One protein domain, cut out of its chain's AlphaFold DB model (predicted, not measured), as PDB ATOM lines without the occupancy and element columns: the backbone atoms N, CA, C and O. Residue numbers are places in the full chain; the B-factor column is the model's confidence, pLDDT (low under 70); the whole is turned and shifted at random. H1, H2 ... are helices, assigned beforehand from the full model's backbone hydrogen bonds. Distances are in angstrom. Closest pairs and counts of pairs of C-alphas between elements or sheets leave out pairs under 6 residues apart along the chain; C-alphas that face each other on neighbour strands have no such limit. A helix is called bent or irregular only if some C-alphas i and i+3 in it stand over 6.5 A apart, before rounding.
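This is residues 420 to 441, 475 to 556 and 563 to 652 of the 882 residues of an uncharacterized protein of Naegleria fowleri (UniProt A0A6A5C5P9). One long helix, H4, runs along most of an elongated domain as its spine, with other helices gathered near its first half and H2 packed on residues 529 to 536 of its second. H6 packs on residues 512 to 526 of H4, H3 and H5 complete this cluster, H9 packs on H6, H7 is on H5, and little H8 is at the start of H9; H1 crosses H2 at a slant, and its residues 432 to 439 stick out. The 194 printed residues have nine named helices, H1 to H9 in order, and no named strand, and the class is all helix. The whole is only just compact, close to loose, with a radius of gyration of the C-alphas of 19.4 A and spans of 57 by 34 by 33 A.

H4, residues 512 to 546, is 50.3 A long, from C-alpha 512 at (-24.960, -55.345, -23.785) to C-alpha 546 at (-43.788, -28.239, -61.697). Before it come H1, residues 422 to 439, 28.7 A; H2, residues 475 to 490, 23.1 A; and H3, residues 493 to 505. After it come H5, residues 576 to 587; H6, residues 592 to 608, 24.9 A; H7, residues 611 to 625, 19.4 A; H8, residues 627 to 631; and H9, residues 636 to 652, 23.8 A, ending at (-47.629, -34.696, -30.894). H1 is only just irregular, with C-alphas 427 and 430 6.51 A apart; H6 is irregular, with C-alphas 604 and 607 7.3 A apart, and has a kink of 27 degrees near residue 602.

H3, H4, H5 and H6 form an up and down bundle, each running against the one before it in the chain. H4 touches H6 with residues 512 to 526 alone, the same way at a shallow tilt of 20 degrees; the closest C-alphas, of Pro 512 and Ile 594, are 5.8 A apart. The hairpin H3 and H4 only just touch, with 3 pairs of C-alphas within 8 A, closest Phe 503 and Thr 518 at 5.7 A. H3 and H5 also only just touch, with 3 such pairs, closest Phe 504 and Ala 582 at 6.4 A. In the hairpin H5 and H6 the closest C-alphas, of Leu 587 and Met 595, are 5.2 A apart. H6 touches H9 the same way at a shallow tilt of 10 degrees, with the C-alphas of Ser 596 and Ile 638 closest at 5.4 A. H8 touches H9, closest C-alphas Phe 631 and Arg 639 at 5.2 A. H7 only just touches H5, with 3 pairs of C-alphas within 8 A, closest Phe 576 and Ala 613 at 6.9 A. H2 touches H4 opposite ways at a shallow tilt of 30 degrees, closest C-alphas Leu 483 and Phe 536 at 6.3 A. H1 touches H2 with residues 424 to 431 alone, at a steep tilt of 42 degrees, closest C-alphas Val 424 and Ser 486 at 5.5 A. Every O i to N i+4 pair is within hydrogen-bond range in H2, H4, H5 and H8, against 8 of 9 in H3, 11 of 13 in H6, 8 of 11 in H7, 11 of 13 in H9 and 2 of 14 in H1, where 2 of 15 O i to N i+3 pairs are within range.

The two C-alphas farthest apart, of His 549 and Trp 634, are 59.2 A apart. Residues 442 to 474 and 557 to 562 are not printed; the gaps are 19.5 A from C-alpha 441 to 475 and 8.5 A from C-alpha 556 to 563. Of the links that are printed whole, H3 to H4 is short and the others are tight. The mean pLDDT of the printed part is 75.1, and 65 residues are under 70, among them 420 to 441, 475 to 491 and 542 to 556.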
ATOM      1  N   TYR A 420     -39.620 -61.869 -55.756       32.56
ATOM      2  CA  TYR A 420     -39.944 -60.432 -55.836       32.56
ATOM      3  C   TYR A 420     -39.168 -59.537 -54.838       32.56
ATOM      4  O   TYR A 420     -39.069 -58.333 -55.034       32.56
ATOM      5  N   ASN A 421     -38.571 -60.121 -53.795       31.91
ATOM      6  CA  ASN A 421     -37.718 -59.421 -52.829       31.91
ATOM      7  C   ASN A 421     -36.263 -59.248 -53.259       31.91
ATOM      8  O   ASN A 421     -35.633 -58.270 -52.880       31.91
ATOM      9  N   THR A 422     -35.735 -60.132 -54.100       37.28
ATOM     10  CA  THR A 422     -34.373 -60.001 -54.647       37.28
ATOM     11  C   THR A 422     -34.343 -58.991 -55.809       37.28
ATOM     12  O   THR A 422     -33.317 -58.383 -56.101       37.28
ATOM     13  N   LEU A 423     -35.523 -58.755 -56.401       30.28
ATOM     14  CA  LEU A 423     -35.889 -57.742 -57.397       30.28
ATOM     15  C   LEU A 423     -35.754 -56.285 -56.904       30.28
ATOM     16  O   LEU A 423     -35.842 -55.374 -57.714       30.28
ATOM     17  N   VAL A 424     -35.576 -56.031 -55.608       31.66
ATOM     18  CA  VAL A 424     -35.500 -54.664 -55.063       31.66
ATOM     19  C   VAL A 424     -34.124 -54.330 -54.485       31.66
ATOM     20  O   VAL A 424     -33.716 -53.176 -54.517       31.66
ATOM     21  N   THR A 425     -33.355 -55.301 -54.003       36.34
ATOM     22  CA  THR A 425     -32.067 -54.985 -53.358       36.34
ATOM     23  C   THR A 425     -30.961 -54.688 -54.386       36.34
ATOM     24  O   THR A 425     -30.123 -53.824 -54.160       36.34
ATOM     25  N   ASN A 426     -31.039 -55.265 -55.593       37.34
ATOM     26  CA  ASN A 426     -30.237 -54.838 -56.757       37.34
ATOM     27  C   ASN A 426     -30.662 -53.480 -57.345       37.34
ATOM     28  O   ASN A 426     -29.939 -52.882 -58.141       37.34
ATOM     29  N   PHE A 427     -31.853 -53.006 -56.980       32.19
ATOM     30  CA  PHE A 427     -32.407 -51.725 -57.411       32.19
ATOM     31  C   PHE A 427     -31.685 -50.553 -56.723       32.19
ATOM     32  O   PHE A 427     -31.616 -49.469 -57.290       32.19
ATOM     33  N   THR A 428     -31.078 -50.766 -55.551       31.86
ATOM     34  CA  THR A 428     -30.461 -49.720 -54.720       31.86
ATOM     35  C   THR A 428     -29.051 -49.308 -55.181       31.86
ATOM     36  O   THR A 428     -28.738 -48.125 -55.135       31.86
ATOM     37  N   GLN A 429     -28.217 -50.200 -55.730       38.00
ATOM     38  CA  GLN A 429     -26.782 -49.894 -55.934       38.00
ATOM     39  C   GLN A 429     -26.374 -49.404 -57.341       38.00
ATOM     40  O   GLN A 429     -25.302 -48.828 -57.512       38.00
ATOM     41  N   LEU A 430     -27.233 -49.527 -58.360       32.38
ATOM     42  CA  LEU A 430     -26.999 -48.906 -59.680       32.38
ATOM     43  C   LEU A 430     -27.456 -47.432 -59.743       32.38
ATOM     44  O   LEU A 430     -26.978 -46.683 -60.595       32.38
ATOM     45  N   GLY A 431     -28.306 -46.994 -58.803       33.94
ATOM     46  CA  GLY A 431     -28.624 -45.576 -58.587       33.94
ATOM     47  C   GLY A 431     -27.419 -44.750 -58.102       33.94
ATOM     48  O   GLY A 431     -27.320 -43.570 -58.428       33.94
ATOM     49  N   GLU A 432     -26.457 -45.373 -57.411       32.91
ATOM     50  CA  GLU A 432     -25.261 -44.701 -56.869       32.91
ATOM     51  C   GLU A 432     -24.083 -44.598 -57.858       32.91
ATOM     52  O   GLU A 432     -23.353 -43.602 -57.829       32.91
ATOM     53  N   ILE A 433     -23.917 -45.538 -58.800       38.41
ATOM     54  CA  ILE A 433     -22.880 -45.422 -59.852       38.41
ATOM     55  C   ILE A 433     -23.207 -44.257 -60.818       38.41
ATOM     56  O   ILE A 433     -22.301 -43.573 -61.293       38.41
ATOM     57  N   TYR A 434     -24.494 -43.953 -61.034       33.97
ATOM     58  CA  TYR A 434     -24.957 -42.868 -61.912       33.97
ATOM     59  C   TYR A 434     -24.838 -41.459 -61.281       33.97
ATOM     60  O   TYR A 434     -24.432 -40.521 -61.965       33.97
ATOM     61  N   LEU A 435     -25.112 -41.289 -59.974       34.72
ATOM     62  CA  LEU A 435     -24.946 -39.992 -59.283       34.72
ATOM     63  C   LEU A 435     -23.466 -39.603 -59.087       34.72
ATOM     64  O   LEU A 435     -23.126 -38.419 -59.127       34.72
ATOM     65  N   THR A 436     -22.580 -40.587 -58.914       40.50
ATOM     66  CA  THR A 436     -21.187 -40.340 -58.501       40.50
ATOM     67  C   THR A 436     -20.235 -40.095 -59.682       40.50
ATOM     68  O   THR A 436     -19.299 -39.307 -59.548       40.50
ATOM     69  N   GLN A 437     -20.486 -40.674 -60.867       39.78
ATOM     70  CA  GLN A 437     -19.644 -40.459 -62.060       39.78
ATOM     71  C   GLN A 437     -20.038 -39.235 -62.914       39.78
ATOM     72  O   GLN A 437     -19.191 -38.731 -63.645       39.78
ATOM     73  N   HIS A 438     -21.258 -38.689 -62.802       35.22
ATOM     74  CA  HIS A 438     -21.712 -37.582 -63.669       35.22
ATOM     75  C   HIS A 438     -21.836 -36.198 -63.002       35.22
ATOM     76  O   HIS A 438     -21.737 -35.196 -63.711       35.22
ATOM     77  N   ILE A 439     -21.990 -36.107 -61.672       39.09
ATOM     78  CA  ILE A 439     -22.050 -34.813 -60.958       39.09
ATOM     79  C   ILE A 439     -20.645 -34.307 -60.570       39.09
ATOM     80  O   ILE A 439     -20.417 -33.100 -60.589       39.09
ATOM     81  N   ASN A 440     -19.674 -35.199 -60.314       37.31
ATOM     82  CA  ASN A 440     -18.318 -34.801 -59.901       37.31
ATOM     83  C   ASN A 440     -17.291 -34.683 -61.046       37.31
ATOM     84  O   ASN A 440     -16.456 -33.786 -60.982       37.31
ATOM     85  N   LEU A 441     -17.362 -35.489 -62.116       33.94
ATOM     86  CA  LEU A 441     -16.405 -35.384 -63.240       33.94
ATOM     87  C   LEU A 441     -16.717 -34.219 -64.198       33.94
ATOM     88  O   LEU A 441     -15.808 -33.608 -64.748       33.94
ATOM     89  N   GLU A 475     -35.938 -39.789 -67.814       40.25
ATOM     90  CA  GLU A 475     -35.121 -39.727 -66.581       40.25
ATOM     91  C   GLU A 475     -35.989 -39.625 -65.314       40.25
ATOM     92  O   GLU A 475     -35.730 -40.269 -64.296       40.25
ATOM     93  N   SER A 476     -37.106 -38.895 -65.404       50.22
ATOM     94  CA  SER A 476     -38.089 -38.775 -64.320       50.22
ATOM     95  C   SER A 476     -38.795 -40.102 -64.014       50.22
ATOM     96  O   SER A 476     -39.188 -40.343 -62.872       50.22
ATOM     97  N   PHE A 477     -38.965 -40.962 -65.021       45.62
ATOM     98  CA  PHE A 477     -39.655 -42.244 -64.888       45.62
ATOM     99  C   PHE A 477     -38.767 -43.320 -64.251       45.62
ATOM    100  O   PHE A 477     -39.223 -44.027 -63.354       45.62
ATOM    101  N   ALA A 478     -37.490 -43.394 -64.638       43.53
ATOM    102  CA  ALA A 478     -36.530 -44.326 -64.046       43.53
ATOM    103  C   ALA A 478     -36.284 -44.031 -62.556       43.53
ATOM    104  O   ALA A 478     -36.330 -44.946 -61.736       43.53
ATOM    105  N   PHE A 479     -36.137 -42.753 -62.188       45.25
ATOM    106  CA  PHE A 479     -36.030 -42.326 -60.789       45.25
ATOM    107  C   PHE A 479     -37.298 -42.650 -59.980       45.25
ATOM    108  O   PHE A 479     -37.222 -43.145 -58.856       45.25
ATOM    109  N   LYS A 480     -38.484 -42.445 -60.573       49.31
ATOM    110  CA  LYS A 480     -39.767 -42.809 -59.954       49.31
ATOM    111  C   LYS A 480     -39.842 -44.310 -59.670       49.31
ATOM    112  O   LYS A 480     -40.257 -44.712 -58.589       49.31
ATOM    113  N   GLN A 481     -39.422 -45.132 -60.628       48.25
ATOM    114  CA  GLN A 481     -39.459 -46.585 -60.503       48.25
ATOM    115  C   GLN A 481     -38.391 -47.098 -59.524       48.25
ATOM    116  O   GLN A 481     -38.670 -48.016 -58.759       48.25
ATOM    117  N   TRP A 482     -37.224 -46.443 -59.472       49.41
ATOM    118  CA  TRP A 482     -36.146 -46.685 -58.503       49.41
ATOM    119  C   TRP A 482     -36.593 -46.533 -57.054       49.41
ATOM    120  O   TRP A 482     -36.437 -47.438 -56.229       49.41
ATOM    121  N   LEU A 483     -37.203 -45.391 -56.777       47.19
ATOM    122  CA  LEU A 483     -37.626 -45.009 -55.445       47.19
ATOM    123  C   LEU A 483     -38.828 -45.852 -54.993       47.19
ATOM    124  O   LEU A 483     -38.864 -46.321 -53.859       47.19
ATOM    125  N   SER A 484     -39.759 -46.150 -55.908       47.91
ATOM    126  CA  SER A 484     -40.871 -47.066 -55.639       47.91
ATOM    127  C   SER A 484     -40.413 -48.502 -55.374       47.91
ATOM    128  O   SER A 484     -40.897 -49.114 -54.430       47.91
ATOM    129  N   CYS A 485     -39.479 -49.056 -56.152       48.69
ATOM    130  CA  CYS A 485     -39.012 -50.427 -55.941       48.69
ATOM    131  C   CYS A 485     -38.207 -50.563 -54.647       48.69
ATOM    132  O   CYS A 485     -38.513 -51.470 -53.884       48.69
ATOM    133  N   SER A 486     -37.280 -49.643 -54.350       48.94
ATOM    134  CA  SER A 486     -36.501 -49.626 -53.093       48.94
ATOM    135  C   SER A 486     -37.406 -49.581 -51.859       48.94
ATOM    136  O   SER A 486     -37.232 -50.362 -50.923       48.94
ATOM    137  N   LEU A 487     -38.446 -48.742 -51.908       55.12
ATOM    138  CA  LEU A 487     -39.483 -48.719 -50.882       55.12
ATOM    139  C   LEU A 487     -40.217 -50.058 -50.769       55.12
ATOM    140  O   LEU A 487     -40.511 -50.479 -49.661       55.12
ATOM    141  N   ILE A 488     -40.492 -50.756 -51.873       60.44
ATOM    142  CA  ILE A 488     -41.285 -51.993 -51.862       60.44
ATOM    143  C   ILE A 488     -40.588 -53.169 -51.160       60.44
ATOM    144  O   ILE A 488     -41.287 -53.888 -50.448       60.44
ATOM    145  N   ALA A 489     -39.274 -53.400 -51.302       58.34
ATOM    146  CA  ALA A 489     -38.641 -54.505 -50.547       58.34
ATOM    147  C   ALA A 489     -38.091 -54.154 -49.188       58.34
ATOM    148  O   ALA A 489     -38.079 -55.041 -48.338       58.34
ATOM    149  N   LEU A 490     -37.727 -52.900 -48.931       61.06
ATOM    150  CA  LEU A 490     -37.564 -52.496 -47.541       61.06
ATOM    151  C   LEU A 490     -38.916 -52.588 -46.825       61.06
ATOM    152  O   LEU A 490     -39.021 -53.133 -45.740       61.06
ATOM    153  N   ARG A 491     -40.020 -52.242 -47.483       68.38
ATOM    154  CA  ARG A 491     -41.353 -52.506 -46.932       68.38
ATOM    155  C   ARG A 491     -41.849 -53.927 -47.191       68.38
ATOM    156  O   ARG A 491     -43.036 -54.178 -46.989       68.38
ATOM    157  N   ASN A 492     -41.010 -54.881 -47.608       75.25
ATOM    158  CA  ASN A 492     -41.509 -56.239 -47.740       75.25
ATOM    159  C   ASN A 492     -41.542 -56.915 -46.366       75.25
ATOM    160  O   ASN A 492     -40.481 -57.215 -45.810       75.25
ATOM    161  N   PRO A 493     -42.743 -57.237 -45.852       74.31
ATOM    162  CA  PRO A 493     -42.912 -57.823 -44.530       74.31
ATOM    163  C   PRO A 493     -42.129 -59.131 -44.377       74.31
ATOM    164  O   PRO A 493     -41.624 -59.426 -43.308       74.31
ATOM    165  N   ARG A 494     -41.951 -59.910 -45.451       76.69
ATOM    166  CA  ARG A 494     -41.218 -61.180 -45.387       76.69
ATOM    167  C   ARG A 494     -39.720 -60.986 -45.185       76.69
ATOM    168  O   ARG A 494     -39.102 -61.846 -44.585       76.69
ATOM    169  N   VAL A 495     -39.143 -59.895 -45.684       76.12
ATOM    170  CA  VAL A 495     -37.711 -59.616 -45.489       76.12
ATOM    171  C   VAL A 495     -37.492 -59.051 -44.099       76.12
ATOM    172  O   VAL A 495     -36.700 -59.600 -43.341       76.12
ATOM    173  N   ILE A 496     -38.234 -58.000 -43.746       83.75
ATOM    174  CA  ILE A 496     -38.092 -57.338 -42.446       83.75
ATOM    175  C   ILE A 496     -38.400 -58.297 -41.293       83.75
ATOM    176  O   ILE A 496     -37.628 -58.353 -40.345       83.75
ATOM    177  N   ASN A 497     -39.460 -59.110 -41.385       88.81
ATOM    178  CA  ASN A 497     -39.813 -60.027 -40.304       88.81
ATOM    179  C   ASN A 497     -38.730 -61.091 -40.109       88.81
ATOM    180  O   ASN A 497     -38.344 -61.329 -38.974       88.81
ATOM    181  N   ILE A 498     -38.198 -61.674 -41.192       85.44
ATOM    182  CA  ILE A 498     -37.117 -62.669 -41.102       85.44
ATOM    183  C   ILE A 498     -35.844 -62.035 -40.538       85.44
ATOM    184  O   ILE A 498     -35.185 -62.643 -39.706       85.44
ATOM    185  N   LEU A 499     -35.491 -60.818 -40.962       80.31
ATOM    186  CA  LEU A 499     -34.303 -60.134 -40.448       80.31
ATOM    187  C   LEU A 499     -34.435 -59.817 -38.960       80.31
ATOM    188  O   LEU A 499     -33.522 -60.122 -38.201       80.31
ATOM    189  N   LEU A 500     -35.572 -59.265 -38.530       89.19
ATOM    190  CA  LEU A 500     -35.816 -59.012 -37.111       89.19
ATOM    191  C   LEU A 500     -35.847 -60.313 -36.309       89.19
ATOM    192  O   LEU A 500     -35.298 -60.352 -35.214       89.19
ATOM    193  N   GLU A 501     -36.428 -61.380 -36.858       90.19
ATOM    194  CA  GLU A 501     -36.424 -62.700 -36.230       90.19
ATOM    195  C   GLU A 501     -35.004 -63.239 -36.068       90.19
ATOM    196  O   GLU A 501     -34.644 -63.660 -34.973       90.19
ATOM    197  N   ILE A 502     -34.164 -63.144 -37.100       83.56
ATOM    198  CA  ILE A 502     -32.752 -63.540 -37.033       83.56
ATOM    199  C   ILE A 502     -31.992 -62.687 -36.016       83.56
ATOM    200  O   ILE A 502     -31.236 -63.241 -35.219       83.56
ATOM    201  N   PHE A 503     -32.170 -61.366 -36.028       88.12
ATOM    202  CA  PHE A 503     -31.438 -60.480 -35.128       88.12
ATOM    203  C   PHE A 503     -31.837 -60.734 -33.676       88.12
ATOM    204  O   PHE A 503     -30.987 -61.069 -32.855       88.12
ATOM    205  N   PHE A 504     -33.127 -60.655 -33.353       93.62
ATOM    206  CA  PHE A 504     -33.578 -60.777 -31.971       93.62
ATOM    207  C   PHE A 504     -33.501 -62.209 -31.427       93.62
ATOM    208  O   PHE A 504     -33.164 -62.369 -30.258       93.62
ATOM    209  N   SER A 505     -33.723 -63.250 -32.240       92.50
ATOM    210  CA  SER A 505     -33.643 -64.642 -31.751       92.50
ATOM    211  C   SER A 505     -32.215 -65.082 -31.428       92.50
ATOM    212  O   SER A 505     -32.028 -65.955 -30.585       92.50
ATOM    213  N   ASN A 506     -31.211 -64.477 -32.069       89.06
ATOM    214  CA  ASN A 506     -29.797 -64.767 -31.812       89.06
ATOM    215  C   ASN A 506     -29.148 -63.780 -30.829       89.06
ATOM    216  O   ASN A 506     -27.947 -63.862 -30.579       89.06
ATOM    217  N   THR A 507     -29.916 -62.840 -30.277       94.00
ATOM    218  CA  THR A 507     -29.394 -61.860 -29.324       94.00
ATOM    219  C   THR A 507     -29.536 -62.381 -27.905       94.00
ATOM    220  O   THR A 507     -30.647 -62.569 -27.408       94.00
ATOM    221  N   ASN A 508     -28.417 -62.534 -27.199       95.50
ATOM    222  CA  ASN A 508     -28.457 -62.681 -25.754       95.50
ATOM    223  C   ASN A 508     -28.870 -61.341 -25.126       95.50
ATOM    224  O   ASN A 508     -28.066 -60.413 -25.037       95.50
ATOM    225  N   GLY A 509     -30.116 -61.263 -24.650       93.75
ATOM    226  CA  GLY A 509     -30.681 -60.073 -24.008       93.75
ATOM    227  C   GLY A 509     -29.941 -59.604 -22.751       93.75
ATOM    228  O   GLY A 509     -30.160 -58.481 -22.315       93.75
ATOM    229  N   TYR A 510     -29.045 -60.416 -22.181       94.81
ATOM    230  CA  TYR A 510     -28.206 -60.041 -21.037       94.81
ATOM    231  C   TYR A 510     -26.815 -59.533 -21.434       94.81
ATOM    232  O   TYR A 510     -26.073 -59.076 -20.568       94.81
ATOM    233  N   SER A 511     -26.446 -59.612 -22.716       96.12
ATOM    234  CA  SER A 511     -25.149 -59.170 -23.232       96.12
ATOM    235  C   SER A 511     -25.286 -57.790 -23.884       96.12
ATOM    236  O   SER A 511     -25.793 -57.717 -25.008       96.12
ATOM    237  N   PRO A 512     -24.802 -56.699 -23.254       96.31
ATOM    238  CA  PRO A 512     -24.960 -55.345 -23.785       96.31
ATOM    239  C   PRO A 512     -24.450 -55.198 -25.218       96.31
ATOM    240  O   PRO A 512     -25.165 -54.657 -26.053       96.31
ATOM    241  N   ASP A 513     -23.280 -55.764 -25.531       94.31
ATOM    242  CA  ASP A 513     -22.686 -55.665 -26.868       94.31
ATOM    243  C   ASP A 513     -23.582 -56.282 -27.947       94.31
ATOM    244  O   ASP A 513     -23.841 -55.655 -28.971       94.31
ATOM    245  N   GLN A 514     -24.125 -57.481 -27.708       91.44
ATOM    246  CA  GLN A 514     -25.011 -58.148 -28.667       91.44
ATOM    247  C   GLN A 514     -26.316 -57.378 -28.852       91.44
ATOM    248  O   GLN A 514     -26.761 -57.193 -29.982       91.44
ATOM    249  N   VAL A 515     -26.906 -56.886 -27.759       96.12
ATOM    250  CA  VAL A 515     -28.111 -56.057 -27.844       96.12
ATOM    251  C   VAL A 515     -27.828 -54.772 -28.616       96.12
ATOM    252  O   VAL A 515     -28.640 -54.370 -29.442       96.12
ATOM    253  N   PHE A 516     -26.678 -54.138 -28.391       96.50
ATOM    254  CA  PHE A 516     -26.313 -52.904 -29.079       96.50
ATOM    255  C   PHE A 516     -26.122 -53.141 -30.567       96.50
ATOM    256  O   PHE A 516     -26.719 -52.419 -31.356       96.50
ATOM    257  N   TYR A 517     -25.395 -54.189 -30.959       91.31
ATOM    258  CA  TYR A 517     -25.273 -54.555 -32.367       91.31
ATOM    259  C   TYR A 517     -26.640 -54.817 -33.001       91.31
ATOM    260  O   TYR A 517     -26.945 -54.258 -34.050       91.31
ATOM    261  N   THR A 518     -27.500 -55.593 -32.348       92.81
ATOM    262  CA  THR A 518     -28.838 -55.892 -32.871       92.81
ATOM    263  C   THR A 518     -29.707 -54.645 -33.024       92.81
ATOM    264  O   THR A 518     -30.333 -54.457 -34.070       92.81
ATOM    265  N   LEU A 519     -29.723 -53.765 -32.020       95.38
ATOM    266  CA  LEU A 519     -30.489 -52.523 -32.075       95.38
ATOM    267  C   LEU A 519     -29.914 -51.542 -33.103       95.38
ATOM    268  O   LEU A 519     -30.691 -50.934 -33.826       95.38
ATOM    269  N   ASP A 520     -28.592 -51.426 -33.232       90.38
ATOM    270  CA  ASP A 520     -27.941 -50.561 -34.225       90.38
ATOM    271  C   ASP A 520     -28.264 -51.002 -35.656       90.38
ATOM    272  O   ASP A 520     -28.492 -50.174 -36.540       90.38
ATOM    273  N   TRP A 521     -28.313 -52.315 -35.894       85.44
ATOM    274  CA  TRP A 521     -28.658 -52.872 -37.200       85.44
ATOM    275  C   TRP A 521     -30.132 -52.662 -37.530       85.44
ATOM    276  O   TRP A 521     -30.457 -52.264 -38.652       85.44
ATOM    277  N   ALA A 522     -31.018 -52.884 -36.557       89.31
ATOM    278  CA  ALA A 522     -32.436 -52.596 -36.714       89.31
ATOM    279  C   ALA A 522     -32.673 -51.095 -36.953       89.31
ATOM    280  O   ALA A 522     -33.408 -50.733 -37.869       89.31
ATOM    281  N   ASP A 523     -32.018 -50.222 -36.185       89.75
ATOM    282  CA  ASP A 523     -32.151 -48.765 -36.285       89.75
ATOM    283  C   ASP A 523     -31.685 -48.253 -37.645       89.75
ATOM    284  O   ASP A 523     -32.428 -47.564 -38.339       89.75
ATOM    285  N   LYS A 524     -30.497 -48.681 -38.090       82.06
ATOM    286  CA  LYS A 524     -29.973 -48.321 -39.410       82.06
ATOM    287  C   LYS A 524     -30.924 -48.745 -40.521       82.06
ATOM    288  O   LYS A 524     -31.151 -47.993 -41.461       82.06
ATOM    289  N   TRP A 525     -31.513 -49.932 -40.406       82.62
ATOM    290  CA  TRP A 525     -32.502 -50.393 -41.367       82.62
ATOM    291  C   TRP A 525     -33.751 -49.498 -41.380       82.62
ATOM    292  O   TRP A 525     -34.188 -49.069 -42.450       82.62
ATOM    293  N   PHE A 526     -34.304 -49.169 -40.207       85.94
ATOM    294  CA  PHE A 526     -35.460 -48.275 -40.091       85.94
ATOM    295  C   PHE A 526     -35.156 -46.858 -40.591       85.94
ATOM    296  O   PHE A 526     -36.017 -46.235 -41.217       85.94
ATOM    297  N   GLU A 527     -33.938 -46.365 -40.377       82.44
ATOM    298  CA  GLU A 527     -33.481 -45.075 -40.886       82.44
ATOM    299  C   GLU A 527     -33.421 -45.044 -42.413       82.44
ATOM    300  O   GLU A 527     -33.941 -44.110 -43.021       82.44
ATOM    301  N   GLU A 528     -32.894 -46.090 -43.054       77.31
ATOM    302  CA  GLU A 528     -32.893 -46.191 -44.519       77.31
ATOM    303  C   GLU A 528     -34.317 -46.197 -45.091       77.31
ATOM    304  O   GLU A 528     -34.601 -45.538 -46.095       77.31
ATOM    305  N   VAL A 529     -35.253 -46.882 -44.420       76.94
ATOM    306  CA  VAL A 529     -36.672 -46.854 -44.808       76.94
ATOM    307  C   VAL A 529     -37.233 -45.437 -44.708       76.94
ATOM    308  O   VAL A 529     -37.868 -44.974 -45.659       76.94
ATOM    309  N   ARG A 530     -36.964 -44.722 -43.605       79.31
ATOM    310  CA  ARG A 530     -37.387 -43.322 -43.426       79.31
ATOM    311  C   ARG A 530     -36.801 -42.404 -44.487       79.31
ATOM    312  O   ARG A 530     -37.531 -41.595 -45.060       79.31
ATOM    313  N   GLN A 531     -35.505 -42.516 -44.758       75.38
ATOM    314  CA  GLN A 531     -34.809 -41.643 -45.693       75.38
ATOM    315  C   GLN A 531     -35.303 -41.853 -47.125       75.38
ATOM    316  O   GLN A 531     -35.571 -40.882 -47.840       75.38
ATOM    317  N   LEU A 532     -35.479 -43.107 -47.549       67.62
ATOM    318  CA  LEU A 532     -36.041 -43.423 -48.862       67.62
ATOM    319  C   LEU A 532     -37.461 -42.897 -49.009       67.62
ATOM    320  O   LEU A 532     -37.833 -42.382 -50.066       67.62
ATOM    321  N   GLU A 533     -38.240 -42.970 -47.938       70.69
ATOM    322  CA  GLU A 533     -39.581 -42.425 -47.933       70.69
ATOM    323  C   GLU A 533     -39.588 -40.895 -48.016       70.69
ATOM    324  O   GLU A 533     -40.307 -40.326 -48.838       70.69
ATOM    325  N   HIS A 534     -38.742 -40.220 -47.237       76.00
ATOM    326  CA  HIS A 534     -38.583 -38.771 -47.301       76.00
ATOM    327  C   HIS A 534     -38.169 -38.317 -48.707       76.00
ATOM    328  O   HIS A 534     -38.762 -37.392 -49.268       76.00
ATOM    329  N   ASN A 535     -37.207 -39.007 -49.320       72.25
ATOM    330  CA  ASN A 535     -36.777 -38.740 -50.690       72.25
ATOM    331  C   ASN A 535     -37.939 -38.909 -51.686       72.25
ATOM    332  O   ASN A 535     -38.100 -38.099 -52.603       72.25
ATOM    333  N   PHE A 536     -38.793 -39.920 -51.484       68.19
ATOM    334  CA  PHE A 536     -40.000 -40.129 -52.289       68.19
ATOM    335  C   PHE A 536     -41.010 -39.002 -52.138       68.19
ATOM    336  O   PHE A 536     -41.537 -38.511 -53.140       68.19
ATOM    337  N   GLN A 537     -41.226 -38.522 -50.918       68.25
ATOM    338  CA  GLN A 537     -42.097 -37.380 -50.664       68.25
ATOM    339  C   GLN A 537     -41.574 -36.104 -51.325       68.25
ATOM    340  O   GLN A 537     -42.330 -35.425 -52.020       68.25
ATOM    341  N   GLN A 538     -40.285 -35.788 -51.162       72.06
ATOM    342  CA  GLN A 538     -39.684 -34.599 -51.775       72.06
ATOM    343  C   GLN A 538     -39.801 -34.638 -53.298       72.06
ATOM    344  O   GLN A 538     -40.149 -33.635 -53.923       72.06
ATOM    345  N   TYR A 539     -39.602 -35.812 -53.899       69.00
ATOM    346  CA  TYR A 539     -39.813 -36.003 -55.328       69.00
ATOM    347  C   TYR A 539     -41.266 -35.751 -55.754       69.00
ATOM    348  O   TYR A 539     -41.504 -35.048 -56.742       69.00
ATOM    349  N   LEU A 540     -42.246 -36.284 -55.015       66.81
ATOM    350  CA  LEU A 540     -43.663 -36.046 -55.301       66.81
ATOM    351  C   LEU A 540     -44.026 -34.558 -55.187       66.81
ATOM    352  O   LEU A 540     -44.703 -34.026 -56.068       66.81
ATOM    353  N   ILE A 541     -43.540 -33.872 -54.148       72.06
ATOM    354  CA  ILE A 541     -43.764 -32.434 -53.937       72.06
ATOM    355  C   ILE A 541     -43.151 -31.622 -55.083       72.06
ATOM    356  O   ILE A 541     -43.845 -30.808 -55.695       72.06
ATOM    357  N   TYR A 542     -41.885 -31.880 -55.422       68.69
ATOM    358  CA  TYR A 542     -41.185 -31.211 -56.521       68.69
ATOM    359  C   TYR A 542     -41.928 -31.376 -57.856       68.69
ATOM    360  O   TYR A 542     -42.111 -30.416 -58.610       68.69
ATOM    361  N   ARG A 543     -42.425 -32.586 -58.139       61.25
ATOM    362  CA  ARG A 543     -43.193 -32.870 -59.357       61.25
ATOM    363  C   ARG A 543     -44.534 -32.135 -59.380       61.25
ATOM    364  O   ARG A 543     -44.887 -31.559 -60.411       61.25
ATOM    365  N   ASN A 544     -45.258 -32.133 -58.263       61.97
ATOM    366  CA  ASN A 544     -46.558 -31.470 -58.153       61.97
ATOM    367  C   ASN A 544     -46.444 -29.944 -58.292       61.97
ATOM    368  O   ASN A 544     -47.328 -29.312 -58.864       61.97
ATOM    369  N   GLN A 545     -45.331 -29.350 -57.853       68.12
ATOM    370  CA  GLN A 545     -45.064 -27.922 -58.048       68.12
ATOM    371  C   GLN A 545     -44.779 -27.562 -59.517       68.12
ATOM    372  O   GLN A 545     -45.157 -26.479 -59.963       68.12
ATOM    373  N   LYS A 546     -44.149 -28.464 -60.284       55.75
ATOM    374  CA  LYS A 546     -43.788 -28.239 -61.697       55.75
ATOM    375  C   LYS A 546     -44.954 -28.477 -62.667       55.75
ATOM    376  O   LYS A 546     -45.032 -27.821 -63.702       55.75
ATOM    377  N   HIS A 547     -45.876 -29.378 -62.331       49.69
ATOM    378  CA  HIS A 547     -47.070 -29.668 -63.127       49.69
ATOM    379  C   HIS A 547     -48.338 -29.191 -62.406       49.69
ATOM    380  O   HIS A 547     -49.137 -30.002 -61.948       49.69
ATOM    381  N   GLN A 548     -48.564 -27.873 -62.359       44.22
ATOM    382  CA  GLN A 548     -49.750 -27.257 -61.732       44.22
ATOM    383  C   GLN A 548     -51.117 -27.709 -62.312       44.22
ATOM    384  O   GLN A 548     -52.155 -27.275 -61.821       44.22
ATOM    385  N   HIS A 549     -51.157 -28.592 -63.322       40.31
ATOM    386  CA  HIS A 549     -52.388 -28.979 -64.023       40.31
ATOM    387  C   HIS A 549     -52.568 -30.479 -64.320       40.31
ATOM    388  O   HIS A 549     -53.409 -30.822 -65.147       40.31
ATOM    389  N   THR A 550     -51.848 -31.407 -63.680       40.78
ATOM    390  CA  THR A 550     -52.040 -32.846 -63.988       40.78
ATOM    391  C   THR A 550     -52.207 -33.708 -62.738       40.78
ATOM    392  O   THR A 550     -51.366 -34.539 -62.410       40.78
ATOM    393  N   TYR A 551     -53.350 -33.537 -62.070       37.81
ATOM    394  CA  TYR A 551     -53.893 -34.459 -61.062       37.81
ATOM    395  C   TYR A 551     -54.422 -35.753 -61.710       37.81
ATOM    396  O   TYR A 551     -55.613 -36.023 -61.624       37.81
ATOM    397  N   PHE A 552     -53.594 -36.530 -62.422       39.69
ATOM    398  CA  PHE A 552     -54.135 -37.692 -63.153       39.69
ATOM    399  C   PHE A 552     -53.471 -39.053 -62.960       39.69
ATOM    400  O   PHE A 552     -53.924 -39.995 -63.588       39.69
ATOM    401  N   TYR A 553     -52.468 -39.249 -62.099       40.44
ATOM    402  CA  TYR A 553     -51.942 -40.614 -61.919       40.44
ATOM    403  C   TYR A 553     -51.466 -40.918 -60.502       40.44
ATOM    404  O   TYR A 553     -50.270 -40.851 -60.219       40.44
ATOM    405  N   LEU A 554     -52.429 -41.324 -59.670       38.19
ATOM    406  CA  LEU A 554     -52.355 -42.520 -58.814       38.19
ATOM    407  C   LEU A 554     -53.726 -43.229 -58.659       38.19
ATOM    408  O   LEU A 554     -53.809 -44.200 -57.920       38.19
ATOM    409  N   GLU A 555     -54.778 -42.823 -59.381       35.94
ATOM    410  CA  GLU A 555     -55.969 -43.666 -59.546       35.94
ATOM    411  C   GLU A 555     -55.631 -44.763 -60.564       35.94
ATOM    412  O   GLU A 555     -55.598 -44.538 -61.776       35.94
ATOM    413  N   SER A 556     -55.307 -45.965 -60.080       36.47
ATOM    414  CA  SER A 556     -55.471 -47.154 -60.910       36.47
ATOM    415  C   SER A 556     -56.952 -47.273 -61.255       36.47
ATOM    416  O   SER A 556     -57.798 -47.094 -60.385       36.47
ATOM    417  N   ILE A 563     -53.174 -47.373 -53.914       40.22
ATOM    418  CA  ILE A 563     -51.923 -47.299 -53.173       40.22
ATOM    419  C   ILE A 563     -51.998 -45.962 -52.436       40.22
ATOM    420  O   ILE A 563     -51.423 -44.961 -52.864       40.22
ATOM    421  N   GLU A 564     -52.775 -45.927 -51.353       39.75
ATOM    422  CA  GLU A 564     -52.559 -44.969 -50.288       39.75
ATOM    423  C   GLU A 564     -51.132 -45.234 -49.828       39.75
ATOM    424  O   GLU A 564     -50.829 -46.210 -49.142       39.75
ATOM    425  N   LEU A 565     -50.208 -44.416 -50.324       42.03
ATOM    426  CA  LEU A 565     -48.864 -44.336 -49.794       42.03
ATOM    427  C   LEU A 565     -49.021 -43.855 -48.354       42.03
ATOM    428  O   LEU A 565     -48.999 -42.656 -48.085       42.03
ATOM    429  N   PHE A 566     -49.233 -44.802 -47.438       46.88
ATOM    430  CA  PHE A 566     -49.154 -44.560 -46.013       46.88
ATOM    431  C   PHE A 566     -47.707 -44.201 -45.719       46.88
ATOM    432  O   PHE A 566     -46.826 -45.055 -45.554       46.88
ATOM    433  N   ILE A 567     -47.501 -42.898 -45.757       49.22
ATOM    434  CA  ILE A 567     -46.293 -42.186 -45.422       49.22
ATOM    435  C   ILE A 567     -46.001 -42.442 -43.933       49.22
ATOM    436  O   ILE A 567     -46.847 -42.182 -43.078       49.22
ATOM    437  N   GLY A 568     -44.845 -43.026 -43.630       63.53
ATOM    438  CA  GLY A 568     -44.320 -43.274 -42.296       63.53
ATOM    439  C   GLY A 568     -44.869 -44.523 -41.623       63.53
ATOM    440  O   GLY A 568     -44.911 -44.554 -40.405       63.53
ATOM    441  N   SER A 569     -45.350 -45.528 -42.361       74.69
ATOM    442  CA  SER A 569     -45.875 -46.763 -41.747       74.69
ATOM    443  C   SER A 569     -45.035 -47.989 -42.066       74.69
ATOM    444  O   SER A 569     -44.586 -48.196 -43.194       74.69
ATOM    445  N   LEU A 570     -44.920 -48.884 -41.095       82.56
ATOM    446  CA  LEU A 570     -44.498 -50.253 -41.361       82.56
ATOM    447  C   LEU A 570     -45.506 -50.992 -42.264       82.56
ATOM    448  O   LEU A 570     -46.661 -50.574 -42.380       82.56
ATOM    449  N   PRO A 571     -45.080 -52.065 -42.951       82.56
ATOM    450  CA  PRO A 571     -45.973 -52.883 -43.773       82.56
ATOM    451  C   PRO A 571     -47.117 -53.477 -42.940       82.56
ATOM    452  O   PRO A 571     -46.898 -53.854 -41.794       82.56
ATOM    453  N   GLU A 572     -48.309 -53.657 -43.516       80.56
ATOM    454  CA  GLU A 572     -49.470 -54.209 -42.784       80.56
ATOM    455  C   GLU A 572     -49.218 -55.607 -42.195       80.56
ATOM    456  O   GLU A 572     -49.735 -55.932 -41.131       80.56
ATOM    457  N   ASN A 573     -48.387 -56.419 -42.858       85.19
ATOM    458  CA  ASN A 573     -48.002 -57.755 -42.389       85.19
ATOM    459  C   ASN A 573     -46.688 -57.754 -41.585       85.19
ATOM    460  O   ASN A 573     -46.019 -58.789 -41.493       85.19
ATOM    461  N   PHE A 574     -46.254 -56.599 -41.079       89.25
ATOM    462  CA  PHE A 574     -45.150 -56.537 -40.129       89.25
ATOM    463  C   PHE A 574     -45.499 -57.383 -38.903       89.25
ATOM    464  O   PHE A 574     -46.590 -57.242 -38.347       89.25
ATOM    465  N   ASN A 575     -44.594 -58.273 -38.495       91.94
ATOM    466  CA  ASN A 575     -44.797 -59.128 -37.331       91.94
ATOM    467  C   ASN A 575     -44.590 -58.306 -36.053       91.94
ATOM    468  O   ASN A 575     -43.565 -58.399 -35.377       91.94
ATOM    469  N   PHE A 576     -45.578 -57.459 -35.771       91.25
ATOM    470  CA  PHE A 576     -45.565 -56.549 -34.640       91.25
ATOM    471  C   PHE A 576     -45.491 -57.307 -33.315       91.25
ATOM    472  O   PHE A 576     -44.770 -56.876 -32.433       91.25
ATOM    473  N   GLU A 577     -46.162 -58.453 -33.203       92.12
ATOM    474  CA  GLU A 577     -46.182 -59.273 -31.985       92.12
ATOM    475  C   GLU A 577     -44.792 -59.824 -31.630       92.12
ATOM    476  O   GLU A 577     -44.371 -59.758 -30.475       92.12
ATOM    477  N   PHE A 578     -44.034 -60.305 -32.623       94.44
ATOM    478  CA  PHE A 578     -42.648 -60.730 -32.403       94.44
ATOM    479  C   PHE A 578     -41.756 -59.553 -31.998       94.44
ATOM    480  O   PHE A 578     -40.988 -59.652 -31.043       94.44
ATOM    481  N   PHE A 579     -41.873 -58.432 -32.713       94.19
ATOM    482  CA  PHE A 579     -41.105 -57.225 -32.419       94.19
ATOM    483  C   PHE A 579     -41.391 -56.695 -31.005       94.19
ATOM    484  O   PHE A 579     -40.467 -56.425 -30.244       94.19
ATOM    485  N   GLU A 580     -42.668 -56.589 -30.647       93.69
ATOM    486  CA  GLU A 580     -43.163 -56.192 -29.329       93.69
ATOM    487  C   GLU A 580     -42.579 -57.093 -28.243       93.69
ATOM    488  O   GLU A 580     -41.949 -56.582 -27.325       93.69
ATOM    489  N   THR A 581     -42.667 -58.417 -28.414       94.94
ATOM    490  CA  THR A 581     -42.095 -59.393 -27.472       94.94
ATOM    491  C   THR A 581     -40.585 -59.200 -27.309       94.94
ATOM    492  O   THR A 581     -40.068 -59.237 -26.194       94.94
ATOM    493  N   ALA A 582     -39.847 -58.977 -28.401       96.06
ATOM    494  CA  ALA A 582     -38.403 -58.766 -28.332       96.06
ATOM    495  C   ALA A 582     -38.051 -57.506 -27.524       96.06
ATOM    496  O   ALA A 582     -37.192 -57.549 -26.643       96.06
ATOM    497  N   ILE A 583     -38.750 -56.396 -27.775       96.44
ATOM    498  CA  ILE A 583     -38.552 -55.145 -27.037       96.44
ATOM    499  C   ILE A 583     -38.985 -55.268 -25.580       96.44
ATOM    500  O   ILE A 583     -38.303 -54.753 -24.694       96.44
ATOM    501  N   GLU A 584     -40.075 -55.982 -25.326       95.19
ATOM    502  CA  GLU A 584     -40.563 -56.296 -23.991       95.19
ATOM    503  C   GLU A 584     -39.465 -56.968 -23.155       95.19
ATOM    504  O   GLU A 584     -39.132 -56.484 -22.069       95.19
ATOM    505  N   ARG A 585     -38.816 -58.000 -23.711       96.19
ATOM    506  CA  ARG A 585     -37.704 -58.700 -23.050       96.19
ATOM    507  C   ARG A 585     -36.491 -57.813 -22.814       96.19
ATOM    508  O   ARG A 585     -35.863 -57.928 -21.768       96.19
ATOM    509  N   LEU A 586     -36.161 -56.918 -23.745       97.12
ATOM    510  CA  LEU A 586     -35.047 -55.985 -23.550       97.12
ATOM    511  C   LEU A 586     -35.345 -54.947 -22.457       97.12
ATOM    512  O   LEU A 586     -34.456 -54.600 -21.680       97.12
ATOM    513  N   LEU A 587     -36.591 -54.479 -22.354       96.50
ATOM    514  CA  LEU A 587     -37.022 -53.539 -21.315       96.50
ATOM    515  C   LEU A 587     -37.235 -54.197 -19.941       96.50
ATOM    516  O   LEU A 587     -37.333 -53.477 -18.953       96.50
ATOM    517  N   GLU A 588     -37.356 -55.526 -19.863       95.62
ATOM    518  CA  GLU A 588     -37.381 -56.295 -18.601       95.62
ATOM    519  C   GLU A 588     -36.000 -56.475 -17.976       95.62
ATOM    520  O   GLU A 588     -35.891 -56.917 -16.836       95.62
ATOM    521  N   THR A 589     -34.936 -56.164 -18.713       95.06
ATOM    522  CA  THR A 589     -33.586 -56.278 -18.172       95.06
ATOM    523  C   THR A 589     -33.333 -55.199 -17.119       95.06
ATOM    524  O   THR A 589     -33.541 -54.011 -17.360       95.06
ATOM    525  N   ASP A 590     -32.773 -55.589 -15.971       93.81
ATOM    526  CA  ASP A 590     -32.316 -54.638 -14.940       93.81
ATOM    527  C   ASP A 590     -31.076 -53.832 -15.388       93.81
ATOM    528  O   ASP A 590     -30.635 -52.881 -14.730       93.81
ATOM    529  N   HIS A 591     -30.476 -54.210 -16.522       96.75
ATOM    530  CA  HIS A 591     -29.255 -53.612 -17.035       96.75
ATOM    531  C   HIS A 591     -29.536 -52.258 -17.699       96.75
ATOM    532  O   HIS A 591     -29.928 -52.170 -18.867       96.75
ATOM    533  N   PHE A 592     -29.252 -51.169 -16.982       96.81
ATOM    534  CA  PHE A 592     -29.623 -49.816 -17.410       96.81
ATOM    535  C   PHE A 592     -29.126 -49.425 -18.814       96.81
ATOM    536  O   PHE A 592     -29.805 -48.681 -19.513       96.81
ATOM    537  N   GLN A 593     -27.960 -49.911 -19.254       97.44
ATOM    538  CA  GLN A 593     -27.448 -49.578 -20.587       97.44
ATOM    539  C   GLN A 593     -28.285 -50.218 -21.707       97.44
ATOM    540  O   GLN A 593     -28.528 -49.578 -22.730       97.44
ATOM    541  N   ILE A 594     -28.777 -51.444 -21.490       98.00
ATOM    542  CA  ILE A 594     -29.627 -52.171 -22.439       98.00
ATOM    543  C   ILE A 594     -30.971 -51.464 -22.545       98.00
ATOM    544  O   ILE A 594     -31.396 -51.094 -23.639       98.00
ATOM    545  N   MET A 595     -31.589 -51.167 -21.404       97.81
ATOM    546  CA  MET A 595     -32.840 -50.418 -21.357       97.81
ATOM    547  C   MET A 595     -32.692 -49.008 -21.947       97.81
ATOM    548  O   MET A 595     -33.538 -48.588 -22.730       97.81
ATOM    549  N   SER A 596     -31.598 -48.293 -21.666       98.06
ATOM    550  CA  SER A 596     -31.323 -46.982 -22.266       98.06
ATOM    551  C   SER A 596     -31.215 -47.060 -23.791       98.06
ATOM    552  O   SER A 596     -31.847 -46.260 -24.480       98.06
ATOM    553  N   ARG A 597     -30.443 -48.012 -24.339       98.06
ATOM    554  CA  ARG A 597     -30.315 -48.185 -25.798       98.06
ATOM    555  C   ARG A 597     -31.651 -48.582 -26.422       98.06
ATOM    556  O   ARG A 597     -32.020 -48.022 -27.447       98.06
ATOM    557  N   THR A 598     -32.400 -49.462 -25.761       97.88
ATOM    558  CA  THR A 598     -33.732 -49.899 -26.198       97.88
ATOM    559  C   THR A 598     -34.721 -48.736 -26.230       97.88
ATOM    560  O   THR A 598     -35.444 -48.581 -27.205       97.88
ATOM    561  N   LEU A 599     -34.728 -47.858 -25.222       97.69
ATOM    562  CA  LEU A 599     -35.596 -46.677 -25.207       97.69
ATOM    563  C   LEU A 599     -35.215 -45.638 -26.267       97.69
ATOM    564  O   LEU A 599     -36.106 -45.013 -26.835       97.69
ATOM    565  N   ILE A 600     -33.922 -45.447 -26.544       97.31
ATOM    566  CA  ILE A 600     -33.469 -44.582 -27.647       97.31
ATOM    567  C   ILE A 600     -33.952 -45.156 -28.977       97.31
ATOM    568  O   ILE A 600     -34.614 -44.458 -29.735       97.31
ATOM    569  N   PHE A 601     -33.718 -46.449 -29.197       96.88
ATOM    570  CA  PHE A 601     -34.202 -47.144 -30.381       96.88
ATOM    571  C   PHE A 601     -35.717 -46.987 -30.547       96.88
ATOM    572  O   PHE A 601     -36.180 -46.559 -31.600       96.88
ATOM    573  N   ILE A 602     -36.491 -47.229 -29.481       95.81
ATOM    574  CA  ILE A 602     -37.938 -46.996 -29.453       95.81
ATOM    575  C   ILE A 602     -38.268 -45.558 -29.838       95.81
ATOM    576  O   ILE A 602     -39.126 -45.357 -30.692       95.81
ATOM    577  N   TYR A 603     -37.619 -44.566 -29.220       94.88
ATOM    578  CA  TYR A 603     -37.842 -43.151 -29.514       94.88
ATOM    579  C   TYR A 603     -37.679 -42.869 -31.007       94.88
ATOM    580  O   TYR A 603     -38.518 -42.179 -31.597       94.88
ATOM    581  N   ASP A 604     -36.641 -43.429 -31.620       93.62
ATOM    582  CA  ASP A 604     -36.359 -43.241 -33.030       93.62
ATOM    583  C   ASP A 604     -37.473 -43.864 -33.870       93.62
ATOM    584  O   ASP A 604     -38.145 -43.144 -34.608       93.62
ATOM    585  N   ILE A 605     -37.776 -45.147 -33.703       92.12
ATOM    586  CA  ILE A 605     -38.701 -45.861 -34.595       92.12
ATOM    587  C   ILE A 605     -40.189 -45.602 -34.321       92.12
ATOM    588  O   ILE A 605     -41.032 -46.017 -35.112       92.12
ATOM    589  N   LEU A 606     -40.548 -44.937 -33.217       91.00
ATOM    590  CA  LEU A 606     -41.940 -44.815 -32.758       91.00
ATOM    591  C   LEU A 606     -42.887 -44.216 -33.809       91.00
ATOM    592  O   LEU A 606     -44.077 -44.531 -33.841       91.00
ATOM    593  N   ASP A 607     -42.348 -43.359 -34.676       88.31
ATOM    594  CA  ASP A 607     -43.106 -42.693 -35.732       88.31
ATOM    595  C   ASP A 607     -43.441 -43.614 -36.911       88.31
ATOM    596  O   ASP A 607     -44.337 -43.274 -37.675       88.31
ATOM    597  N   LEU A 608     -42.781 -44.774 -37.017       87.44
ATOM    598  CA  LEU A 608     -43.039 -45.793 -38.038       87.44
ATOM    599  C   LEU A 608     -44.255 -46.670 -37.718       87.44
ATOM    600  O   LEU A 608     -44.838 -47.301 -38.606       87.44
ATOM    601  N   PHE A 609     -44.650 -46.739 -36.447       87.00
ATOM    602  CA  PHE A 609     -45.852 -47.456 -36.049       87.00
ATOM    603  C   PHE A 609     -47.072 -46.566 -36.259       87.00
ATOM    604  O   PHE A 609     -47.150 -45.457 -35.725       87.00
ATOM    605  N   ASN A 610     -48.070 -47.099 -36.966       82.00
ATOM    606  CA  ASN A 610     -49.349 -46.440 -37.200       82.00
ATOM    607  C   ASN A 610     -50.526 -47.305 -36.721       82.00
ATOM    608  O   ASN A 610     -50.422 -48.523 -36.564       82.00
ATOM    609  N   GLY A 611     -51.658 -46.650 -36.458       85.19
ATOM    610  CA  GLY A 611     -52.916 -47.308 -36.104       85.19
ATOM    611  C   GLY A 611     -52.860 -48.120 -34.806       85.19
ATOM    612  O   GLY A 611     -52.341 -47.669 -33.784       85.19
ATOM    613  N   LYS A 612     -53.434 -49.330 -34.844       84.62
ATOM    614  CA  LYS A 612     -53.624 -50.194 -33.666       84.62
ATOM    615  C   LYS A 612     -52.308 -50.670 -33.048       84.62
ATOM    616  O   LYS A 612     -52.215 -50.705 -31.828       84.62
ATOM    617  N   ALA A 613     -51.306 -50.990 -33.869       84.75
ATOM    618  CA  ALA A 613     -49.995 -51.443 -33.401       84.75
ATOM    619  C   ALA A 613     -49.314 -50.370 -32.541       84.75
ATOM    620  O   ALA A 613     -48.884 -50.641 -31.425       84.75
ATOM    621  N   ARG A 614     -49.336 -49.116 -33.008       86.75
ATOM    622  CA  ARG A 614     -48.823 -47.968 -32.251       86.75
ATOM    623  C   ARG A 614     -49.559 -47.783 -30.924       86.75
ATOM    624  O   ARG A 614     -48.926 -47.569 -29.897       86.75
ATOM    625  N   MET A 615     -50.893 -47.840 -30.948       86.00
ATOM    626  CA  MET A 615     -51.715 -47.651 -29.748       86.00
ATOM    627  C   MET A 615     -51.514 -48.764 -28.724       86.00
ATOM    628  O   MET A 615     -51.493 -48.474 -27.532       86.00
ATOM    629  N   LYS A 616     -51.333 -50.007 -29.182       88.69
ATOM    630  CA  LYS A 616     -50.962 -51.132 -28.324       88.69
ATOM    631  C   LYS A 616     -49.590 -50.871 -27.696       88.69
ATOM    632  O   LYS A 616     -49.518 -50.712 -26.485       88.69
ATOM    633  N   PHE A 617     -48.572 -50.624 -28.519       88.38
ATOM    634  CA  PHE A 617     -47.204 -50.397 -28.051       88.38
ATOM    635  C   PHE A 617     -47.075 -49.262 -27.029       88.38
ATOM    636  O   PHE A 617     -46.461 -49.376 -25.972       88.38
ATOM    637  N   ILE A 618     -47.658 -48.113 -27.361       88.25
ATOM    638  CA  ILE A 618     -47.553 -46.911 -26.542       88.25
ATOM    639  C   ILE A 618     -48.494 -46.998 -25.350       88.25
ATOM    640  O   ILE A 618     -48.089 -46.745 -24.221       88.25
ATOM    641  N   GLY A 619     -49.774 -47.250 -25.618       86.12
ATOM    642  CA  GLY A 619     -50.827 -47.128 -24.622       86.12
ATOM    643  C   GLY A 619     -50.810 -48.281 -23.634       86.12
ATOM    644  O   GLY A 619     -50.920 -48.047 -22.435       86.12
ATOM    645  N   HIS A 620     -50.663 -49.504 -24.138       86.81
ATOM    646  CA  HIS A 620     -50.630 -50.702 -23.318       86.81
ATOM    647  C   HIS A 620     -49.225 -50.903 -22.734       86.81
ATOM    648  O   HIS A 620     -49.038 -50.789 -21.526       86.81
ATOM    649  N   ASP A 621     -48.204 -51.055 -23.573       87.50
ATOM    650  CA  ASP A 621     -46.927 -51.568 -23.061       87.50
ATOM    651  C   ASP A 621     -46.103 -50.478 -22.359       87.50
ATOM    652  O   ASP A 621     -45.639 -50.660 -21.231       87.50
ATOM    653  N   LEU A 622     -45.944 -49.303 -22.981       91.25
ATOM    654  CA  LEU A 622     -45.123 -48.222 -22.416       91.25
ATOM    655  C   LEU A 622     -45.826 -47.424 -21.306       91.25
ATOM    656  O   LEU A 622     -45.203 -47.124 -20.287       91.25
ATOM    657  N   LEU A 623     -47.090 -47.031 -21.504       91.44
ATOM    658  CA  LEU A 623     -47.805 -46.126 -20.590       91.44
ATOM    659  C   LEU A 623     -48.633 -46.826 -19.511       91.44
ATOM    660  O   LEU A 623     -48.886 -46.211 -18.476       91.44
ATOM    661  N   ARG A 624     -49.101 -48.056 -19.735       91.31
ATOM    662  CA  ARG A 624     -49.890 -48.776 -18.730       91.31
ATOM    663  C   ARG A 624     -49.011 -49.740 -17.950       91.31
ATOM    664  O   ARG A 624     -48.966 -49.641 -16.727       91.31
ATOM    665  N   ASP A 625     -48.278 -50.600 -18.646       92.81
ATOM    666  CA  ASP A 625     -47.574 -51.704 -17.993       92.81
ATOM    667  C   ASP A 625     -46.204 -51.274 -17.447       92.81
ATOM    668  O   ASP A 625     -45.821 -51.655 -16.341       92.81
ATOM    669  N   ARG A 626     -45.476 -50.414 -18.174       94.62
ATOM    670  CA  ARG A 626     -44.094 -50.027 -17.822       94.62
ATOM    671  C   ARG A 626     -43.932 -48.605 -17.300       94.62
ATOM    672  O   ARG A 626     -42.809 -48.201 -16.994       94.62
ATOM    673  N   PHE A 627     -45.015 -47.846 -17.141       95.19
ATOM    674  CA  PHE A 627     -44.918 -46.426 -16.798       95.19
ATOM    675  C   PHE A 627     -44.162 -46.184 -15.496       95.19
ATOM    676  O   PHE A 627     -43.176 -45.455 -15.503       95.19
ATOM    677  N   TYR A 628     -44.562 -46.819 -14.394       95.75
ATOM    678  CA  TYR A 628     -43.885 -46.617 -13.111       95.75
ATOM    679  C   TYR A 628     -42.445 -47.130 -13.139       95.75
ATOM    680  O   TYR A 628     -41.557 -46.450 -12.631       95.75
ATOM    681  N   HIS A 629     -42.201 -48.268 -13.794       95.75
ATOM    682  CA  HIS A 629     -40.860 -48.832 -13.934       95.75
ATOM    683  C   HIS A 629     -39.910 -47.869 -14.658       95.75
ATOM    684  O   HIS A 629     -38.787 -47.658 -14.212       95.75
ATOM    685  N   LEU A 630     -40.340 -47.276 -15.775       96.38
ATOM    686  CA  LEU A 630     -39.506 -46.390 -16.591       96.38
ATOM    687  C   LEU A 630     -39.449 -44.962 -16.033       96.38
ATOM    688  O   LEU A 630     -38.394 -44.327 -16.049       96.38
ATOM    689  N   PHE A 631     -40.563 -44.456 -15.500       96.62
ATOM    690  CA  PHE A 631     -40.667 -43.104 -14.946       96.62
ATOM    691  C   PHE A 631     -39.940 -42.962 -13.608       96.62
ATOM    692  O   PHE A 631     -39.323 -41.929 -13.360       96.62
ATOM    693  N   LEU A 632     -39.985 -43.994 -12.762       96.25
ATOM    694  CA  LEU A 632     -39.311 -44.035 -11.461       96.25
ATOM    695  C   LEU A 632     -38.024 -44.869 -11.497       96.25
ATOM    696  O   LEU A 632     -37.478 -45.197 -10.446       96.25
ATOM    697  N   HIS A 633     -37.524 -45.199 -12.692       97.00
ATOM    698  CA  HIS A 633     -36.301 -45.976 -12.846       97.00
ATOM    699  C   HIS A 633     -35.139 -45.326 -12.080       97.00
ATOM    700  O   HIS A 633     -34.991 -44.105 -12.103       97.00
ATOM    701  N   TRP A 634     -34.275 -46.111 -11.429       97.62
ATOM    702  CA  TRP A 634     -33.195 -45.576 -10.584       97.62
ATOM    703  C   TRP A 634     -32.187 -44.715 -11.371       97.62
ATOM    704  O   TRP A 634     -31.738 -43.671 -10.889       97.62
ATOM    705  N   SER A 635     -31.885 -45.099 -12.616       97.81
ATOM    706  CA  SER A 635     -31.018 -44.330 -13.519       97.81
ATOM    707  C   SER A 635     -31.733 -43.095 -14.069       97.81
ATOM    708  O   SER A 635     -32.783 -43.201 -14.706       97.81
ATOM    709  N   ALA A 636     -31.123 -41.924 -13.865       97.19
ATOM    710  CA  ALA A 636     -31.628 -40.651 -14.372       97.19
ATOM    711  C   ALA A 636     -31.706 -40.609 -15.905       97.19
ATOM    712  O   ALA A 636     -32.621 -39.992 -16.443       97.19
ATOM    713  N   ASP A 637     -30.797 -41.290 -16.604       97.06
ATOM    714  CA  ASP A 637     -30.770 -41.299 -18.068       97.06
ATOM    715  C   ASP A 637     -32.002 -41.994 -18.642       97.06
ATOM    716  O   ASP A 637     -32.656 -41.454 -19.531       97.06
ATOM    717  N   ILE A 638     -32.390 -43.131 -18.061       97.94
ATOM    718  CA  ILE A 638     -33.603 -43.855 -18.459       97.94
ATOM    719  C   ILE A 638     -34.845 -42.998 -18.230       97.94
ATOM    720  O   ILE A 638     -35.654 -42.855 -19.149       97.94
ATOM    721  N   ARG A 639     -34.965 -42.365 -17.053       97.94
ATOM    722  CA  ARG A 639     -36.084 -41.453 -16.768       97.94
ATOM    723  C   ARG A 639     -36.141 -40.320 -17.788       97.94
ATOM    724  O   ARG A 639     -37.203 -40.050 -18.340       97.94
ATOM    725  N   ASN A 640     -35.001 -39.699 -18.089       97.56
ATOM    726  CA  ASN A 640     -34.910 -38.598 -19.045       97.56
ATOM    727  C   ASN A 640     -35.289 -39.034 -20.470       97.56
ATOM    728  O   ASN A 640     -35.989 -38.299 -21.166       97.56
ATOM    729  N   ILE A 641     -34.847 -40.213 -20.922       97.62
ATOM    730  CA  ILE A 641     -35.204 -40.744 -22.245       97.62
ATOM    731  C   ILE A 641     -36.703 -41.057 -22.294       97.62
ATOM    732  O   ILE A 641     -37.384 -40.634 -23.228       97.62
ATOM    733  N   PHE A 642     -37.247 -41.713 -21.267       97.31
ATOM    734  CA  PHE A 642     -38.674 -42.022 -21.194       97.31
ATOM    735  C   PHE A 642     -39.545 -40.756 -21.165       97.31
ATOM    736  O   PHE A 642     -40.502 -40.632 -21.931       97.31
ATOM    737  N   GLN A 643     -39.170 -39.753 -20.368       95.75
ATOM    738  CA  GLN A 643     -39.838 -38.450 -20.347       95.75
ATOM    739  C   GLN A 643     -39.774 -37.754 -21.712       95.75
ATOM    740  O   GLN A 643     -40.763 -37.163 -22.142       95.75
ATOM    741  N   ARG A 644     -38.659 -37.864 -22.448       95.62
ATOM    742  CA  ARG A 644     -38.554 -37.350 -23.824       95.62
ATOM    743  C   ARG A 644     -39.476 -38.086 -24.792       95.62
ATOM    744  O   ARG A 644     -40.048 -37.431 -25.662       95.62
ATOM    745  N   ILE A 645     -39.658 -39.399 -24.649       94.44
ATOM    746  CA  ILE A 645     -40.659 -40.144 -25.428       94.44
ATOM    747  C   ILE A 645     -42.051 -39.558 -25.149       94.44
ATOM    748  O   ILE A 645     -42.746 -39.167 -26.087       94.44
ATOM    749  N   ILE A 646     -42.431 -39.386 -23.880       92.38
ATOM    750  CA  ILE A 646     -43.735 -38.812 -23.512       92.38
ATOM    751  C   ILE A 646     -43.909 -37.396 -24.090       92.38
ATOM    752  O   ILE A 646     -44.890 -37.115 -24.785       92.38
ATOM    753  N   LEU A 647     -42.942 -36.509 -23.853       91.50
ATOM    754  CA  LEU A 647     -43.031 -35.099 -24.235       91.50
ATOM    755  C   LEU A 647     -42.951 -34.888 -25.750       91.50
ATOM    756  O   LEU A 647     -43.744 -34.140 -26.309       91.50
ATOM    757  N   PHE A 648     -42.023 -35.542 -26.448       90.94
ATOM    758  CA  PHE A 648     -41.781 -35.251 -27.865       90.94
ATOM    759  C   PHE A 648     -42.491 -36.211 -28.817       90.94
ATOM    760  O   PHE A 648     -42.909 -35.789 -29.897       90.94
ATOM    761  N   LYS A 649     -42.641 -37.484 -28.434       87.50
ATOM    762  CA  LYS A 649     -43.218 -38.519 -29.300       87.50
ATOM    763  C   LYS A 649     -44.676 -38.821 -28.990       87.50
ATOM    764  O   LYS A 649     -45.361 -39.260 -29.898       87.50
ATOM    765  N   LEU A 650     -45.187 -38.568 -27.781       82.19
ATOM    766  CA  LEU A 650     -46.603 -38.818 -27.454       82.19
ATOM    767  C   LEU A 650     -47.459 -37.553 -27.494       82.19
ATOM    768  O   LEU A 650     -48.579 -37.584 -28.010       82.19
ATOM    769  N   GLN A 651     -46.929 -36.415 -27.037       77.12
ATOM    770  CA  GLN A 651     -47.668 -35.148 -27.050       77.12
ATOM    771  C   GLN A 651     -48.118 -34.740 -28.459       77.12
ATOM    772  O   GLN A 651     -49.241 -34.261 -28.617       77.12
ATOM    773  N   ARG A 652     -47.294 -34.991 -29.487       70.44
ATOM    774  CA  ARG A 652     -47.629 -34.696 -30.894       70.44
ATOM    775  C   ARG A 652     -48.901 -35.399 -31.383       70.44
ATOM    776  O   ARG A 652     -49.568 -34.884 -32.272       70.44
TER     777      ARG A 652